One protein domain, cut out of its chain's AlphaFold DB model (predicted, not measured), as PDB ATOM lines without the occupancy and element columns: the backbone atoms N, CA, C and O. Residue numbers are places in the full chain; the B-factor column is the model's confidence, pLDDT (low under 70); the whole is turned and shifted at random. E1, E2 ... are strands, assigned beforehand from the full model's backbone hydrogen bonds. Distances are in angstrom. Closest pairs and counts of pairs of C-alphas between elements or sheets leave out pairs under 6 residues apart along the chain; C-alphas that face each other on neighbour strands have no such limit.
ATOM      1  N   VAL A   8     207.233 176.971 166.872       78.69
ATOM      2  CA  VAL A   8     205.828 176.594 167.098       78.69
ATOM      3  C   VAL A   8     205.222 176.296 165.735       78.69
ATOM      4  O   VAL A   8     204.950 177.217 164.964       78.69
ATOM      5  N   GLU A   9     205.028 175.013 165.426       83.69
ATOM      6  CA  GLU A   9     204.327 174.615 164.204       83.69
ATOM      7  C   GLU A   9     202.907 175.211 164.203       83.69
ATOM      8  O   GLU A   9     202.221 175.158 165.231       83.69
ATOM      9  N   PRO A  10     202.446 175.803 163.085       84.81
ATOM     10  CA  PRO A  10     201.117 176.390 163.021       84.81
ATOM     11  C   PRO A  10     200.068 175.289 163.191       84.81
ATOM     12  O   PRO A  10     200.058 174.312 162.441       84.81
ATOM     13  N   ALA A  11     199.173 175.456 164.167       92.50
ATOM     14  CA  ALA A  11     198.108 174.493 164.411       92.50
ATOM     15  C   ALA A  11     197.285 174.256 163.136       92.50
ATOM     16  O   ALA A  11     196.848 175.202 162.478       92.50
ATOM     17  N   VAL A  12     197.053 172.988 162.803       96.06
ATOM     18  CA  VAL A  12     196.183 172.587 161.693       96.06
ATOM     19  C   VAL A  12     194.748 172.475 162.226       96.06
ATOM     20  O   VAL A  12     194.547 171.843 163.266       96.06
ATOM     21  N   PRO A  13     193.733 173.072 161.570       97.25
ATOM     22  CA  PRO A  13     192.351 172.939 162.015       97.25
ATOM     23  C   PRO A  13     191.877 171.490 161.861       97.25
ATOM     24  O   PRO A  13     192.034 170.884 160.800       97.25
ATOM     25  N   ALA A  14     191.259 170.956 162.913       96.94
ATOM     26  CA  ALA A  14     190.707 169.610 162.927       96.94
ATOM     27  C   ALA A  14     189.554 169.487 161.920       96.94
ATOM     28  O   ALA A  14     188.710 170.381 161.801       96.94
ATOM     29  N   MET A  15     189.505 168.372 161.195       96.12
ATOM     30  CA  MET A  15     188.718 168.219 159.972       96.12
ATOM     31  C   MET A  15     187.841 166.959 159.973       96.12
ATOM     32  O   MET A  15     188.122 165.933 160.595       96.12
ATOM     33  N   GLY A  16     186.719 167.027 159.250       94.50
ATOM     34  CA  GLY A  16     185.849 165.878 158.988       94.50
ATOM     35  C   GLY A  16     185.284 165.196 160.245       94.50
ATOM     36  O   GLY A  16     184.326 165.680 160.852       94.50
ATOM     37  N   ASN A  17     185.827 164.023 160.579       97.00
ATOM     38  CA  ASN A  17     185.343 163.139 161.650       97.00
ATOM     39  C   ASN A  17     186.166 163.225 162.952       97.00
ATOM     40  O   ASN A  17     185.923 162.448 163.874       97.00
ATOM     41  N   GLU A  18     187.125 164.143 163.052       97.38
ATOM     42  CA  GLU A  18     187.926 164.331 164.266       97.38
ATOM     43  C   GLU A  18     187.088 164.891 165.425       97.38
ATOM     44  O   GLU A  18     186.096 165.593 165.210       97.38
ATOM     45  N   ARG A  19     187.451 164.552 166.671       96.88
ATOM     46  CA  ARG A  19     186.682 164.936 167.863       96.88
ATOM     47  C   ARG A  19     187.149 166.271 168.436       96.88
ATOM     48  O   ARG A  19     188.212 166.348 169.039       96.88
ATOM     49  N   VAL A  20     186.291 167.281 168.345       97.12
ATOM     50  CA  VAL A  20     186.510 168.636 168.873       97.12
ATOM     51  C   VAL A  20     185.549 168.941 170.020       97.12
ATOM     52  O   VAL A  20     184.457 168.376 170.085       97.12
ATOM     53  N   THR A  21     185.916 169.849 170.927       96.62
ATOM     54  CA  THR A  21     185.005 170.325 171.984       96.62
ATOM     55  C   THR A  21     184.386 171.653 171.564       96.62
ATOM     56  O   THR A  21     185.084 172.660 171.484       96.62
ATOM     57  N   CYS A  22     183.075 171.673 171.307       96.00
ATOM     58  CA  CYS A  22     182.392 172.899 170.884       96.00
ATOM     59  C   CYS A  22     182.299 173.903 172.042       96.00
ATOM     60  O   CYS A  22     181.741 173.579 173.094       96.00
ATOM     61  N   SER A  23     182.814 175.118 171.853       95.75
ATOM     62  CA  SER A  23     182.983 176.137 172.902       95.75
ATOM     63  C   SER A  23     181.657 176.565 173.542       95.75
ATOM     64  O   SER A  23     181.565 176.655 174.768       95.75
ATOM     65  N   LEU A  24     180.613 176.732 172.721       93.88
ATOM     66  CA  LEU A  24     179.262 177.130 173.134       93.88
ATOM     67  C   LEU A  24     178.595 176.115 174.079       93.88
ATOM     68  O   LEU A  24     177.908 176.499 175.021       93.88
ATOM     69  N   HIS A  25     178.800 174.815 173.840       91.81
ATOM     70  CA  HIS A  25     178.056 173.741 174.516       91.81
ATOM     71  C   HIS A  25     178.922 172.802 175.364       91.81
ATOM     72  O   HIS A  25     178.381 171.900 176.000       91.81
ATOM     73  N   ARG A  26     180.251 172.964 175.346       93.75
ATOM     74  CA  ARG A  26     181.243 172.143 176.071       93.75
ATOM     75  C   ARG A  26     181.071 170.629 175.868       93.75
ATOM     76  O   ARG A  26     181.370 169.835 176.753       93.75
ATOM     77  N   THR A  27     180.591 170.227 174.689       94.44
ATOM     78  CA  THR A  27     180.382 168.822 174.301       94.44
ATOM     79  C   THR A  27     181.352 168.412 173.200       94.44
ATOM     80  O   THR A  27     181.625 169.203 172.293       94.44
ATOM     81  N   GLN A  28     181.846 167.169 173.261       95.62
ATOM     82  CA  GLN A  28     182.611 166.571 172.165       95.62
ATOM     83  C   GLN A  28     181.713 166.348 170.941       95.62
ATOM     84  O   GLN A  28     180.586 165.861 171.067       95.62
ATOM     85  N   ARG A  29     182.216 166.703 169.759       92.69
ATOM     86  CA  ARG A  29     181.527 166.662 168.460       92.69
ATOM     87  C   ARG A  29     182.497 166.262 167.359       92.69
ATOM     88  O   ARG A  29     183.702 166.364 167.544       92.69
ATOM     89  N   LEU A  30     181.972 165.829 166.215       95.81
ATOM     90  CA  LEU A  30     182.779 165.684 165.002       95.81
ATOM     91  C   LEU A  30     183.023 167.074 164.398       95.81
ATOM     92  O   LEU A  30     182.071 167.852 164.303       95.81
ATOM     93  N   ALA A  31     184.256 167.364 163.978       97.00
ATOM     94  CA  ALA A  31     184.682 168.676 163.484       97.00
ATOM     95  C   ALA A  31     183.756 169.256 162.401       97.00
ATOM     96  O   ALA A  31     183.393 170.423 162.472       97.00
ATOM     97  N   LYS A  32     183.246 168.424 161.480       96.44
ATOM     98  CA  LYS A  32     182.272 168.809 160.433       96.44
ATOM     99  C   LYS A  32     180.951 169.442 160.915       96.44
ATOM    100  O   LYS A  32     180.168 169.894 160.085       96.44
ATOM    101  N   PHE A  33     180.663 169.437 162.218       95.94
ATOM    102  CA  PHE A  33     179.493 170.094 162.818       95.94
ATOM    103  C   PHE A  33     179.839 171.408 163.541       95.94
ATOM    104  O   PHE A  33     179.000 171.960 164.256       95.94
ATOM    105  N   CYS A  34     181.068 171.905 163.409       96.75
ATOM    106  CA  CYS A  34     181.512 173.148 164.026       96.75
ATOM    107  C   CYS A  34     182.393 173.955 163.065       96.75
ATOM    108  O   CYS A  34     183.217 173.389 162.356       96.75
ATOM    109  N   ASP A  35     182.256 175.277 163.081       97.06
ATOM    110  CA  ASP A  35     183.164 176.170 162.371       97.06
ATOM    111  C   ASP A  35     184.416 176.444 163.228       97.06
ATOM    112  O   ASP A  35     184.287 176.842 164.397       97.06
ATOM    113  N   PRO A  36     185.629 176.222 162.688       97.81
ATOM    114  CA  PRO A  36     186.877 176.518 163.382       97.81
ATOM    115  C   PRO A  36     187.137 178.031 163.395       97.81
ATOM    116  O   PRO A  36     187.332 178.662 162.359       97.81
ATOM    117  N   THR A  37     187.169 178.618 164.588       97.44
ATOM    118  CA  THR A  37     187.534 180.021 164.828       97.44
ATOM    119  C   THR A  37     189.005 180.084 165.258       97.44
ATOM    120  O   THR A  37     189.335 179.500 166.295       97.44
ATOM    121  N   PRO A  38     189.908 180.744 164.509       97.44
ATOM    122  CA  PRO A  38     191.327 180.801 164.857       97.44
ATOM    123  C   PRO A  38     191.562 181.563 166.168       97.44
ATOM    124  O   PRO A  38     190.948 182.602 166.416       97.44
ATOM    125  N   VAL A  39     192.479 181.058 166.992       96.56
ATOM    126  CA  VAL A  39     192.945 181.692 168.229       96.56
ATOM    127  C   VAL A  39     194.387 182.134 168.032       96.56
ATOM    128  O   VAL A  39     195.293 181.306 167.945       96.56
ATOM    129  N   CYS A  40     194.604 183.446 167.978       95.81
ATOM    130  CA  CYS A  40     195.936 184.031 167.870       95.81
ATOM    131  C   CYS A  40     196.453 184.553 169.218       95.81
ATOM    132  O   CYS A  40     195.677 184.916 170.102       95.81
ATOM    133  N   ASN A  41     197.778 184.645 169.355       92.69
ATOM    134  CA  ASN A  41     198.423 185.370 170.448       92.69
ATOM    135  C   ASN A  41     198.338 186.904 170.245       92.69
ATOM    136  O   ASN A  41     197.822 187.394 169.239       92.69
ATOM    137  N   ALA A  42     198.885 187.674 171.192       91.19
ATOM    138  CA  ALA A  42     198.961 189.138 171.092       91.19
ATOM    139  C   ALA A  42     199.753 189.625 169.858       91.19
ATOM    140  O   ALA A  42     199.426 190.665 169.288       91.19
ATOM    141  N   ASP A  43     200.736 188.841 169.406       91.75
ATOM    142  CA  ASP A  43     201.545 189.082 168.203       91.75
ATOM    143  C   ASP A  43     200.837 188.637 166.898       91.75
ATOM    144  O   ASP A  43     201.440 188.640 165.827       91.75
ATOM    145  N   ARG A  44     199.549 188.257 166.977       90.00
ATOM    146  CA  ARG A  44     198.683 187.734 165.897       90.00
ATOM    147  C   ARG A  44     199.084 186.376 165.300       90.00
ATOM    148  O   ARG A  44     198.439 185.927 164.352       90.00
ATOM    149  N   VAL A  45     200.060 185.679 165.877       91.50
ATOM    150  CA  VAL A  45     200.437 184.308 165.493       91.50
ATOM    151  C   VAL A  45     199.342 183.332 165.927       91.50
ATOM    152  O   VAL A  45     198.932 183.343 167.088       91.50
ATOM    153  N   LEU A  46     198.877 182.488 165.003       94.38
ATOM    154  CA  LEU A  46     197.915 181.412 165.257       94.38
ATOM    155  C   LEU A  46     198.504 180.380 166.234       94.38
ATOM    156  O   LEU A  46     199.575 179.839 165.973       94.38
ATOM    157  N   ILE A  47     197.796 180.096 167.331       95.62
ATOM    158  CA  ILE A  47     198.178 179.077 168.325       95.62
ATOM    159  C   ILE A  47     197.292 177.829 168.210       95.62
ATOM    160  O   ILE A  47     197.783 176.717 168.363       95.62
ATOM    161  N   ASP A  48     195.983 178.014 168.015       97.19
ATOM    162  CA  ASP A  48     194.964 176.963 168.158       97.19
ATOM    163  C   ASP A  48     193.660 177.358 167.425       97.19
ATOM    164  O   ASP A  48     193.540 178.471 166.905       97.19
ATOM    165  N   TYR A  49     192.656 176.480 167.418       97.94
ATOM    166  CA  TYR A  49     191.305 176.742 166.918       97.94
ATOM    167  C   TYR A  49     190.236 176.438 167.974       97.94
ATOM    168  O   TYR A  49     190.197 175.366 168.572       97.94
ATOM    169  N   THR A  50     189.279 177.353 168.137       97.69
ATOM    170  CA  THR A  50     188.069 177.125 168.942       97.69
ATOM    171  C   THR A  50     186.881 176.800 168.047       97.69
ATOM    172  O   THR A  50     186.613 177.484 167.066       97.69
ATOM    173  N   TYR A  51     186.145 175.745 168.383       97.62
ATOM    174  CA  TYR A  51     185.095 175.203 167.521       97.62
ATOM    175  C   TYR A  51     183.728 175.725 167.961       97.62
ATOM    176  O   TYR A  51     183.276 175.421 169.065       97.62
ATOM    177  N   GLN A  52     183.062 176.504 167.111       96.75
ATOM    178  CA  GLN A  52     181.708 177.003 167.365       96.75
ATOM    179  C   GLN A  52     180.694 176.148 166.605       96.75
ATOM    180  O   GLN A  52     180.905 175.813 165.447       96.75
ATOM    181  N   CYS A  53     179.607 175.734 167.251       95.69
ATOM    182  CA  CYS A  53     178.615 174.867 166.617       95.69
ATOM    183  C   CYS A  53     177.816 175.649 165.560       95.69
ATOM    184  O   CYS A  53     177.313 176.726 165.871       95.69
ATOM    185  N   ARG A  54     177.655 175.095 164.348       95.00
ATOM    186  CA  ARG A  54     176.832 175.711 163.286       95.00
ATOM    187  C   ARG A  54     175.388 175.884 163.736       95.00
ATOM    188  O   ARG A  54     174.857 174.981 164.385       95.00
ATOM    189  N   GLU A  55     174.741 176.972 163.327       87.06
ATOM    190  CA  GLU A  55     173.378 177.329 163.756       87.06
ATOM    191  C   GLU A  55     172.352 176.217 163.455       87.06
ATOM    192  O   GLU A  55     171.555 175.853 164.322       87.06
ATOM    193  N   ASP A  56     172.453 175.570 162.288       84.88
ATOM    194  CA  ASP A  56     171.611 174.422 161.910       84.88
ATOM    195  C   ASP A  56     171.946 173.121 162.671       84.88
ATOM    196  O   ASP A  56     171.124 172.205 162.776       84.88
ATOM    197  N   SER A  57     173.163 173.002 163.216       82.62
ATOM    198  CA  SER A  57     173.719 171.762 163.780       82.62
ATOM    199  C   SER A  57     173.263 171.502 165.225       82.62
ATOM    200  O   SER A  57     174.061 171.396 166.163       82.62
ATOM    201  N   ARG A  58     171.938 171.384 165.406       76.62
ATOM    202  CA  ARG A  58     171.258 171.245 166.707       76.62
ATOM    203  C   ARG A  58     172.037 170.385 167.702       76.62
ATOM    204  O   ARG A  58     172.358 169.215 167.474       76.62
TER     205      ARG A  58
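AT A GLANCE: This is residues 8 to 58 of the 444 residues of the protein "Putative nucleic acid binding protein" of Trypanosoma vivax (strain Y486) (UniProt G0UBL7). A long, slender hairpin of two strands, E3 and E4, together with the tail of residues 54 to 58 that runs on beyond the end of E4, makes the length of the domain, and a much shorter hairpin, E1 and E2, stands crosswise near the end where E3 begins and E4 ends. The stretch of residues 8 to 18, before E1, runs lengthwise beside the long hairpin. The printed part has 51 residues with no named helix and four named strands, E1, E2, E3 and E4 along the chain, in two separate antiparallel sheets of two strands each. The class is all strand, though under half of the residues, 23 of 51, are in named elements. The whole is only just compact, close to loose, with a radius of gyration of the C-alphas of 11.5 A, and it is elongated, spanning 35 by 19 by 16 A.

IN THESE COORDINATES: E4, residues 46 to 53, is the longest strand at 20.4 A and ends with C-alpha 53 at (178.615, 174.867, 166.617). E3, residues 34 to 40, measures 18.5 A. E1, residues 19 to 22, begins with C-alpha 19 at (186.682, 164.936, 167.863). E2 is residues 27 to 30.

HOW THE PARTS SIT: E3 and E4 form a hairpin, antiparallel at 152 degrees, with N 37 and O 50 at 2.8 A, within hydrogen-bond range. The closest C-alphas of E1 and E4 are those of Cys 22 and Tyr 51, 4.9 A apart. E1 and E2 form a hairpin, antiparallel at 132 degrees, with N 20 and O 29 within hydrogen-bond range at 2.9 A. E2 and E3 meet only through their link. E2 and E4 are apart.

THE WHOLE: The two farthest C-alphas, those of Asp 43 and Arg 58, are 35.2 A apart. The printed part has no cut, and its three links between strands are tight. The mean pLDDT of the printed part is 93.7, and no printed residue is under 70.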